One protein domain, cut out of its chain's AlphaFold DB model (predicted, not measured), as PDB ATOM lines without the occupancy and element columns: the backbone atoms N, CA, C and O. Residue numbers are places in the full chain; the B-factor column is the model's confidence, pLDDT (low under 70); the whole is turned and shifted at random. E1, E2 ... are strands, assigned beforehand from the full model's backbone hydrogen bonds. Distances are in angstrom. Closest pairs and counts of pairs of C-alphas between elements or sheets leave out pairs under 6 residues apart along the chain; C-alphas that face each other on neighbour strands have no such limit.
ATOM      1  N   HIS A  80      27.500 -46.128  -8.210       85.31
ATOM      2  CA  HIS A  80      26.744 -45.216  -9.066       85.31
ATOM      3  C   HIS A  80      27.256 -43.789  -8.945       85.31
ATOM      4  O   HIS A  80      27.541 -43.286  -7.856       85.31
ATOM      5  N   LEU A  81      27.367 -43.114 -10.087       86.62
ATOM      6  CA  LEU A  81      27.605 -41.677 -10.119       86.62
ATOM      7  C   LEU A  81      26.262 -40.975 -10.076       86.62
ATOM      8  O   LEU A  81      25.501 -41.033 -11.038       86.62
ATOM      9  N   ILE A  82      26.009 -40.293  -8.970       80.88
ATOM     10  CA  ILE A  82      24.743 -39.613  -8.735       80.88
ATOM     11  C   ILE A  82      24.995 -38.165  -8.343       80.88
ATOM     12  O   ILE A  82      26.100 -37.772  -7.952       80.88
ATOM     13  N   ILE A  83      23.957 -37.356  -8.470       67.75
ATOM     14  CA  ILE A  83      23.948 -35.992  -7.967       67.75
ATOM     15  C   ILE A  83      22.898 -35.934  -6.878       67.75
ATOM     16  O   ILE A  83      21.780 -36.396  -7.064       67.75
ATOM     17  N   LYS A  84      23.289 -35.396  -5.730       68.50
ATOM     18  CA  LYS A  84      22.403 -35.206  -4.588       68.50
ATOM     19  C   LYS A  84      22.847 -33.946  -3.863       68.50
ATOM     20  O   LYS A  84      24.046 -33.676  -3.758       68.50
ATOM     21  N   ASP A  85      21.879 -33.112  -3.498       67.88
ATOM     22  CA  ASP A  85      22.096 -31.765  -2.954       67.88
ATOM     23  C   ASP A  85      23.027 -30.893  -3.824       67.88
ATOM     24  O   ASP A  85      23.929 -30.216  -3.324       67.88
ATOM     25  N   ASN A  86      22.857 -30.949  -5.153       66.50
ATOM     26  CA  ASN A  86      23.711 -30.282  -6.151       66.50
ATOM     27  C   ASN A  86      25.206 -30.649  -6.083       66.50
ATOM     28  O   ASN A  86      26.056 -29.939  -6.626       66.50
ATOM     29  N   LYS A  87      25.557 -31.770  -5.446       73.00
ATOM     30  CA  LYS A  87      26.929 -32.274  -5.374       73.00
ATOM     31  C   LYS A  87      27.036 -33.602  -6.105       73.00
ATOM     32  O   LYS A  87      26.256 -34.524  -5.884       73.00
ATOM     33  N   LYS A  88      28.055 -33.710  -6.961       80.69
ATOM     34  CA  LYS A  88      28.427 -34.977  -7.592       80.69
ATOM     35  C   LYS A  88      29.008 -35.911  -6.533       80.69
ATOM     36  O   LYS A  88      30.014 -35.591  -5.895       80.69
ATOM     37  N   MET A  89      28.387 -37.069  -6.375       88.88
ATOM     38  CA  MET A  89      28.748 -38.063  -5.376       88.88
ATOM     39  C   MET A  89      28.878 -39.449  -6.003       88.88
ATOM     40  O   MET A  89      28.426 -39.711  -7.117       88.88
ATOM     41  N   ILE A  90      29.563 -40.320  -5.275       91.31
ATOM     42  CA  ILE A  90      29.656 -41.745  -5.566       91.31
ATOM     43  C   ILE A  90      28.785 -42.444  -4.532       91.31
ATOM     44  O   ILE A  90      29.067 -42.343  -3.338       91.31
ATOM     45  N   ALA A  91      27.734 -43.105  -4.997       92.25
ATOM     46  CA  ALA A  91      26.913 -43.994  -4.196       92.25
ATOM     47  C   ALA A  91      27.498 -45.402  -4.277       92.25
ATOM     48  O   ALA A  91      27.634 -45.947  -5.369       92.25
ATOM     49  N   VAL A  92      27.867 -45.967  -3.133       93.25
ATOM     50  CA  VAL A  92      28.326 -47.353  -3.015       93.25
ATOM     51  C   VAL A  92      27.205 -48.160  -2.388       93.25
ATOM     52  O   VAL A  92      26.782 -47.856  -1.270       93.25
ATOM     53  N   VAL A  93      26.714 -49.155  -3.117       91.56
ATOM     54  CA  VAL A  93      25.599 -50.004  -2.702       91.56
ATOM     55  C   VAL A  93      26.154 -51.246  -2.026       91.56
ATOM     56  O   VAL A  93      26.885 -52.016  -2.638       91.56
ATOM     57  N   ASN A  94      25.781 -51.458  -0.769       90.06
ATOM     58  CA  ASN A  94      25.987 -52.717  -0.071       90.06
ATOM     59  C   ASN A  94      24.620 -53.365   0.124       90.06
ATOM     60  O   ASN A  94      23.764 -52.784   0.784       90.06
ATOM     61  N   SER A  95      24.406 -54.538  -0.465       86.12
ATOM     62  CA  SER A  95      23.083 -55.157  -0.537       86.12
ATOM     63  C   SER A  95      23.074 -56.645  -0.210       86.12
ATOM     64  O   SER A  95      22.161 -57.333  -0.623       86.12
ATOM     65  N   PHE A  96      24.058 -57.187   0.517       77.44
ATOM     66  CA  PHE A  96      24.120 -58.645   0.723       77.44
ATOM     67  C   PHE A  96      23.058 -59.191   1.702       77.44
ATOM     68  O   PHE A  96      22.470 -60.241   1.457       77.44
ATOM     69  N   PHE A  97      22.817 -58.491   2.815       76.75
ATOM     70  CA  PHE A  97      21.746 -58.815   3.783       76.75
ATOM     71  C   PHE A  97      20.742 -57.677   3.955       76.75
ATOM     72  O   PHE A  97      19.597 -57.860   4.361       76.75
ATOM     73  N   SER A  98      21.213 -56.464   3.735       85.94
ATOM     74  CA  SER A  98      20.510 -55.229   4.006       85.94
ATOM     75  C   SER A  98      21.015 -54.224   3.007       85.94
ATOM     76  O   SER A  98      22.227 -54.110   2.821       85.94
ATOM     77  N   VAL A  99      20.093 -53.517   2.377       87.88
ATOM     78  CA  VAL A  99      20.407 -52.605   1.294       87.88
ATOM     79  C   VAL A  99      20.726 -51.245   1.888       87.88
ATOM     80  O   VAL A  99      19.848 -50.538   2.379       87.88
ATOM     81  N   ASN A 100      22.011 -50.910   1.882       91.50
ATOM     82  CA  ASN A 100      22.553 -49.646   2.343       91.50
ATOM     83  C   ASN A 100      23.294 -48.961   1.201       91.50
ATOM     84  O   ASN A 100      24.064 -49.595   0.481       91.50
ATOM     85  N   VAL A 101      23.109 -47.655   1.075       92.06
ATOM     86  CA  VAL A 101      23.811 -46.832   0.099       92.06
ATOM     87  C   VAL A 101      24.635 -45.787   0.827       92.06
ATOM     88  O   VAL A 101      24.108 -44.970   1.581       92.06
ATOM     89  N   TYR A 102      25.940 -45.803   0.582       93.50
ATOM     90  CA  TYR A 102      26.889 -44.866   1.169       93.50
ATOM     91  C   TYR A 102      27.312 -43.835   0.130       93.50
ATOM     92  O   TYR A 102      27.909 -44.165  -0.895       93.50
ATOM     93  N   TYR A 103      27.026 -42.570   0.410       92.38
ATOM     94  CA  TYR A 103      27.340 -41.449  -0.462       92.38
ATOM     95  C   TYR A 103      28.667 -40.818  -0.060       92.38
ATOM     96  O   TYR A 103      28.833 -40.314   1.052       92.38
ATOM     97  N   HIS A 104      29.610 -40.801  -0.993       93.12
ATOM     98  CA  HIS A 104      30.922 -40.184  -0.838       93.12
ATOM     99  C   HIS A 104      31.094 -39.020  -1.812       93.12
ATOM    100  O   HIS A 104      30.579 -39.052  -2.930       93.12
ATOM    101  N   SER A 105      31.896 -38.018  -1.443       90.31
ATOM    102  CA  SER A 105      32.286 -36.978  -2.397       90.31
ATOM    103  C   SER A 105      33.043 -37.582  -3.581       90.31
ATOM    104  O   SER A 105      33.950 -38.411  -3.423       90.31
ATOM    105  N   TYR A 106      32.696 -37.147  -4.789       90.88
ATOM    106  CA  TYR A 106      33.454 -37.503  -5.978       90.88
ATOM    107  C   TYR A 106      34.776 -36.720  -6.011       90.88
ATOM    108  O   TYR A 106      34.774 -35.498  -5.891       90.88
ATOM    109  N   HIS A 107      35.905 -37.407  -6.219       88.00
ATOM    110  CA  HIS A 107      37.188 -36.752  -6.505       88.00
ATOM    111  C   HIS A 107      37.670 -37.079  -7.918       88.00
ATOM    112  O   HIS A 107      37.840 -36.181  -8.739       88.00
ATOM    113  N   ASN A 108      37.920 -38.357  -8.210       86.88
ATOM    114  CA  ASN A 108      38.394 -38.793  -9.522       86.88
ATOM    115  C   ASN A 108      38.078 -40.274  -9.775       86.88
ATOM    116  O   ASN A 108      37.378 -40.929  -9.004       86.88
ATOM    117  N   LEU A 109      38.621 -40.803 -10.872       85.31
ATOM    118  CA  LEU A 109      38.399 -42.177 -11.304       85.31
ATOM    119  C   LEU A 109      38.800 -43.223 -10.251       85.31
ATOM    120  O   LEU A 109      38.132 -44.246 -10.168       85.31
ATOM    121  N   PHE A 110      39.836 -42.972  -9.446       89.81
ATOM    122  CA  PHE A 110      40.411 -43.949  -8.512       89.81
ATOM    123  C   PHE A 110      40.051 -43.686  -7.045       89.81
ATOM    124  O   PHE A 110      40.072 -44.602  -6.223       89.81
ATOM    125  N   VAL A 111      39.758 -42.434  -6.691       90.69
ATOM    126  CA  VAL A 111      39.630 -41.982  -5.300       90.69
ATOM    127  C   VAL A 111      38.291 -41.281  -5.085       90.69
ATOM    128  O   VAL A 111      37.865 -40.464  -5.900       90.69
ATOM    129  N   MET A 112      37.669 -41.572  -3.943       90.88
ATOM    130  CA  MET A 112      36.465 -40.923  -3.415       90.88
ATOM    131  C   MET A 112      36.695 -40.337  -2.013       90.88
ATOM    132  O   MET A 112      37.727 -40.605  -1.382       90.88
ATOM    133  N   GLY A 113      35.753 -39.534  -1.520       89.38
ATOM    134  CA  GLY A 113      35.783 -38.913  -0.192       89.38
ATOM    135  C   GLY A 113      35.888 -39.919   0.949       89.38
ATOM    136  O   GLY A 113      35.494 -41.073   0.796       89.38
ATOM    137  N   LYS A 114      36.476 -39.512   2.085       81.62
ATOM    138  CA  LYS A 114      36.695 -40.412   3.234       81.62
ATOM    139  C   LYS A 114      35.714 -40.294   4.403       81.62
ATOM    140  O   LYS A 114      35.565 -41.323   5.054       81.62
ATOM    141  N   PRO A 115      34.999 -39.191   4.673       86.38
ATOM    142  CA  PRO A 115      33.738 -39.356   5.368       86.38
ATOM    143  C   PRO A 115      32.681 -39.803   4.353       86.38
ATOM    144  O   PRO A 115      32.641 -39.328   3.212       86.38
ATOM    145  N   VAL A 116      31.850 -40.755   4.768       90.25
ATOM    146  CA  VAL A 116      30.509 -40.899   4.197       90.25
ATOM    147  C   VAL A 116      29.790 -39.584   4.489       90.25
ATOM    148  O   VAL A 116      29.886 -39.095   5.609       90.25
ATOM    149  N   LEU A 117      29.143 -38.989   3.493       90.44
ATOM    150  CA  LEU A 117      28.363 -37.757   3.641       90.44
ATOM    151  C   LEU A 117      26.899 -38.068   3.950       90.44
ATOM    152  O   LEU A 117      26.262 -37.376   4.744       90.44
ATOM    153  N   THR A 118      26.389 -39.139   3.350       90.25
ATOM    154  CA  THR A 118      25.031 -39.624   3.571       90.25
ATOM    155  C   THR A 118      25.030 -41.148   3.549       90.25
ATOM    156  O   THR A 118      25.739 -41.753   2.751       90.25
ATOM    157  N   GLU A 119      24.236 -41.763   4.407       92.81
ATOM    158  CA  GLU A 119      23.964 -43.198   4.437       92.81
ATOM    159  C   GLU A 119      22.457 -43.394   4.315       92.81
ATOM    160  O   GLU A 119      21.694 -42.741   5.026       92.81
ATOM    161  N   GLU A 120      22.029 -44.265   3.412       92.06
ATOM    162  CA  GLU A 120      20.619 -44.566   3.190       92.06
ATOM    163  C   GLU A 120      20.350 -46.050   3.333       92.06
ATOM    164  O   GLU A 120      20.966 -46.861   2.652       92.06
ATOM    165  N   TYR A 121      19.410 -46.394   4.203       90.25
ATOM    166  CA  TYR A 121      18.949 -47.755   4.419       90.25
ATOM    167  C   TYR A 121      17.624 -47.972   3.694       90.25
ATOM    168  O   TYR A 121      16.689 -47.190   3.862       90.25
ATOM    169  N   TYR A 122      17.534 -49.046   2.916       85.31
ATOM    170  CA  TYR A 122      16.381 -49.382   2.079       85.31
ATOM    171  C   TYR A 122      15.617 -50.621   2.562       85.31
ATOM    172  O   TYR A 122      14.546 -50.908   2.029       85.31
ATOM    173  N   GLY A 123      16.117 -51.322   3.583       83.81
ATOM    174  CA  GLY A 123      15.506 -52.541   4.114       83.81
ATOM    175  C   GLY A 123      16.392 -53.776   3.958       83.81
ATOM    176  O   GLY A 123      17.585 -53.686   3.664       83.81
ATOM    177  N   GLU A 124      15.802 -54.950   4.170       83.38
ATOM    178  CA  GLU A 124      16.424 -56.231   3.818       83.38
ATOM    179  C   GLU A 124      16.530 -56.373   2.297       83.38
ATOM    180  O   GLU A 124      15.645 -55.927   1.564       83.38
ATOM    181  N   GLY A 125      17.583 -57.019   1.795       73.56
ATOM    182  CA  GLY A 125      17.621 -57.300   0.365       73.56
ATOM    183  C   GLY A 125      18.921 -57.861  -0.179       73.56
ATOM    184  O   GLY A 125      19.842 -58.159   0.574       73.56
ATOM    185  N   GLY A 126      18.887 -58.007  -1.506       76.44
ATOM    186  CA  GLY A 126      19.869 -58.576  -2.438       76.44
ATOM    187  C   GLY A 126      19.842 -57.840  -3.785       76.44
ATOM    188  O   GLY A 126      20.070 -58.451  -4.825       76.44
ATOM    189  N   TYR A 127      19.440 -56.564  -3.774       78.69
ATOM    190  CA  TYR A 127      19.129 -55.763  -4.960       78.69
ATOM    191  C   TYR A 127      19.858 -54.417  -4.935       78.69
ATOM    192  O   TYR A 127      20.352 -53.978  -3.896       78.69
ATOM    193  N   ASP A 128      19.915 -53.763  -6.090       82.81
ATOM    194  CA  ASP A 128      20.487 -52.430  -6.248       82.81
ATOM    195  C   ASP A 128      19.353 -51.385  -6.320       82.81
ATOM    196  O   ASP A 128      18.519 -51.475  -7.223       82.81
ATOM    197  N   PRO A 129      19.263 -50.412  -5.386       79.94
ATOM    198  CA  PRO A 129      18.200 -49.399  -5.383       79.94
ATOM    199  C   PRO A 129      18.126 -48.542  -6.642       79.94
ATOM    200  O   PRO A 129      17.070 -47.979  -6.922       79.94
ATOM    201  N   PHE A 130      19.234 -48.424  -7.375       77.25
ATOM    202  CA  PHE A 130      19.305 -47.641  -8.605       77.25
ATOM    203  C   PHE A 130      18.894 -48.447  -9.838       77.25
ATOM    204  O   PHE A 130      18.823 -47.890 -10.938       77.25
ATOM    205  N   ASP A 131      18.633 -49.747  -9.681       73.50
ATOM    206  CA  ASP A 131      18.167 -50.563 -10.784       73.50
ATOM    207  C   ASP A 131      16.700 -50.257 -11.098       73.50
ATOM    208  O   ASP A 131      15.837 -50.113 -10.228       73.50
ATOM    209  N   THR A 132      16.424 -50.109 -12.390       51.62
ATOM    210  CA  THR A 132      15.222 -49.418 -12.888       51.62
ATOM    211  C   THR A 132      13.903 -50.145 -12.603       51.62
ATOM    212  O   THR A 132      12.829 -49.576 -12.794       51.62
ATOM    213  N   GLU A 133      13.972 -51.390 -12.139       47.19
ATOM    214  CA  GLU A 133      12.821 -52.277 -12.021       47.19
ATOM    215  C   GLU A 133      11.940 -51.964 -10.798       47.19
ATOM    216  O   GLU A 133      10.741 -52.183 -10.882       47.19
ATOM    217  N   TYR A 134      12.461 -51.355  -9.716       44.62
ATOM    218  CA  TYR A 134      11.670 -51.235  -8.473       44.62
ATOM    219  C   TYR A 134      11.663 -49.881  -7.745       44.62
ATOM    220  O   TYR A 134      10.874 -49.724  -6.812       44.62
ATOM    221  N   GLY A 135      12.445 -48.876  -8.172       51.56
ATOM    222  CA  GLY A 135      12.339 -47.479  -7.701       51.56
ATOM    223  C   GLY A 135      12.061 -47.339  -6.197       51.56
ATOM    224  O   GLY A 135      10.974 -46.888  -5.791       51.56
ATOM    225  N   HIS A 136      13.009 -47.801  -5.381       65.31
ATOM    226  CA  HIS A 136      12.872 -47.849  -3.931       65.31
ATOM    227  C   HIS A 136      13.252 -46.509  -3.306       65.31
ATOM    228  O   HIS A 136      14.272 -45.924  -3.645       65.31
ATOM    229  N   ASP A 137      12.432 -46.041  -2.370       74.00
ATOM    230  CA  ASP A 137      12.750 -44.888  -1.531       74.00
ATOM    231  C   ASP A 137      13.465 -45.373  -0.254       74.00
ATOM    232  O   ASP A 137      13.134 -46.454   0.250       74.00
ATOM    233  N   PRO A 138      14.428 -44.613   0.294       83.56
ATOM    234  CA  PRO A 138      15.134 -45.012   1.505       83.56
ATOM    235  C   PRO A 138      14.197 -44.975   2.717       83.56
ATOM    236  O   PRO A 138      13.472 -44.007   2.946       83.56
ATOM    237  N   GLN A 139      14.242 -46.030   3.526       83.94
ATOM    238  CA  GLN A 139      13.535 -46.146   4.803       83.94
ATOM    239  C   GLN A 139      14.148 -45.243   5.874       83.94
ATOM    240  O   GLN A 139      13.442 -44.755   6.750       83.94
ATOM    241  N   LYS A 140      15.459 -45.006   5.806       87.00
ATOM    242  CA  LYS A 140      16.171 -44.140   6.743       87.00
ATOM    243  C   LYS A 140      17.363 -43.486   6.068       87.00
ATOM    244  O   LYS A 140      18.130 -44.172   5.398       87.00
ATOM    245  N   THR A 141      17.558 -42.198   6.320       88.12
ATOM    246  CA  THR A 141      18.679 -41.418   5.795       88.12
ATOM    247  C   THR A 141      19.462 -40.788   6.944       88.12
ATOM    248  O   THR A 141      18.906 -40.125   7.816       88.12
ATOM    249  N   ILE A 142      20.774 -40.994   6.975       87.69
ATOM    250  CA  ILE A 142      21.687 -40.436   7.976       87.69
ATOM    251  C   ILE A 142      22.665 -39.509   7.263       87.69
ATOM    252  O   ILE A 142      23.349 -39.919   6.331       87.69
ATOM    253  N   TYR A 143      22.763 -38.265   7.718       88.00
ATOM    254  CA  TYR A 143      23.677 -37.256   7.192       88.00
ATOM    255  C   TYR A 143      24.856 -37.058   8.137       88.00
ATOM    256  O   TYR A 143      24.687 -37.021   9.360       88.00
ATOM    257  N   PHE A 144      26.037 -36.859   7.566       87.88
ATOM    258  CA  PHE A 144      27.290 -36.704   8.292       87.88
ATOM    259  C   PHE A 144      28.012 -35.413   7.901       87.88
ATOM    260  O   PHE A 144      27.868 -34.910   6.787       87.88
ATOM    261  N   ASP A 145      28.802 -34.876   8.830       85.75
ATOM    262  CA  ASP A 145      29.679 -33.737   8.579       85.75
ATOM    263  C   ASP A 145      30.966 -34.154   7.852       85.75
ATOM    264  O   ASP A 145      31.287 -35.334   7.691       85.75
ATOM    265  N   GLU A 146      31.761 -33.165   7.442       83.38
ATOM    266  CA  GLU A 146      33.060 -33.395   6.792       83.38
ATOM    267  C   GLU A 146      34.092 -34.094   7.701       83.38
ATOM    268  O   GLU A 146      35.165 -34.489   7.240       83.38
ATOM    269  N   LYS A 147      33.789 -34.265   8.994       83.69
ATOM    270  CA  LYS A 147      34.602 -34.993   9.974       83.69
ATOM    271  C   LYS A 147      34.055 -36.403  10.256       83.69
ATOM    272  O   LYS A 147      34.700 -37.146  10.991       83.69
ATOM    273  N   GLY A 148      32.924 -36.790   9.656       81.25
ATOM    274  CA  GLY A 148      32.259 -38.082   9.844       81.25
ATOM    275  C   GLY A 148      31.333 -38.162  11.065       81.25
ATOM    276  O   GLY A 148      30.920 -39.259  11.439       81.25
ATOM    277  N   ASN A 149      30.996 -37.041  11.703       84.12
ATOM    278  CA  ASN A 149      30.022 -37.007  12.793       84.12
ATOM    279  C   ASN A 149      28.603 -36.921  12.232       84.12
ATOM    280  O   ASN A 149      28.348 -36.182  11.286       84.12
ATOM    281  N   ARG A 150      27.660 -37.636  12.849       86.50
ATOM    282  CA  ARG A 150      26.241 -37.585  12.473       86.50
ATOM    283  C   ARG A 150      25.677 -36.188  12.738       86.50
ATOM    284  O   ARG A 150      25.761 -35.705  13.864       86.50
ATOM    285  N   ILE A 151      25.084 -35.571  11.718       86.50
ATOM    286  CA  ILE A 151      24.413 -34.267  11.816       86.50
ATOM    287  C   ILE A 151      22.899 -34.440  11.937       86.50
ATOM    288  O   ILE A 151      22.259 -33.754  12.727       86.50
ATOM    289  N   LYS A 152      22.317 -35.329  11.127       86.31
ATOM    290  CA  LYS A 152      20.863 -35.465  10.992       86.31
ATOM    291  C   LYS A 152      20.497 -36.910  10.687       86.31
ATOM    292  O   LYS A 152      21.218 -37.585   9.959       86.31
ATOM    293  N   VAL A 153      19.382 -37.368  11.243       87.00
ATOM    294  CA  VAL A 153      18.774 -38.663  10.929       87.00
ATOM    295  C   VAL A 153      17.334 -38.394  10.523       87.00
ATOM    296  O   VAL A 153      16.604 -37.737  11.259       87.00
ATOM    297  N   GLU A 154      16.950 -38.884   9.355       84.19
ATOM    298  CA  GLU A 154      15.582 -38.906   8.858       84.19
ATOM    299  C   GLU A 154      15.113 -40.353   8.874       84.19
ATOM    300  O   GLU A 154      15.723 -41.218   8.246       84.19
ATOM    301  N   ASP A 155      14.072 -40.625   9.650       80.56
ATOM    302  CA  ASP A 155      13.442 -41.937   9.700       80.56
ATOM    303  C   ASP A 155      12.136 -41.868   8.910       80.56
ATOM    304  O   ASP A 155      11.154 -41.270   9.352       80.56
ATOM    305  N   ASN A 156      12.151 -42.434   7.705       66.31
ATOM    306  CA  ASN A 156      11.018 -42.402   6.787       66.31
ATOM    307  C   ASN A 156      10.015 -43.535   7.072       66.31
ATOM    308  O   ASN A 156       8.968 -43.582   6.425       66.31
TER     309      ASN A 156
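Overview. This is residues 80 to 156 of the 355 residues of an uncharacterized protein of Gottschalkia purinilytica (UniProt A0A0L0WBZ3). One strongly twisted, curving sheet of six strands folds back and forth, with a long loop, residues 125 to 139, between E4 and E5. The 77 printed residues have no named helix; E1 to E6, side by side in chain order, form a meander, each strand the antiparallel neighbour of the one before. The class is all strand; the whole is compact, radius of gyration of the C-alphas 12.3 A, spanning 30 by 28 by 23 A.

Along the chain. E4, residues 112 to 124, is 26.2 A long, E3, 98 to 106, 24.1 A and E2, 87 to 94, 21.1 A. E1, 80 to 84, begins at C-alpha 80 (26.744, -45.216, -9.066). E5 is 140 to 144; E6, 150 to 155, ends at C-alpha 155 (13.442, -41.937, 9.700).

Arrangement. E4 bends by 87 degrees at residue 115. Within hydrogen-bond range are N 101 and O 120 of hairpin E3 and E4, 2.8 A, and N 119 and O 142 of hairpin E4 and E5, 2.8 A. Edge strands E1 and E6 are apart.

Size, cuts and confidence. The printed part has no cut. The link E4 to E5 is long. Residues 83 to 86, 132 to 136 and 156 have pLDDT under 70.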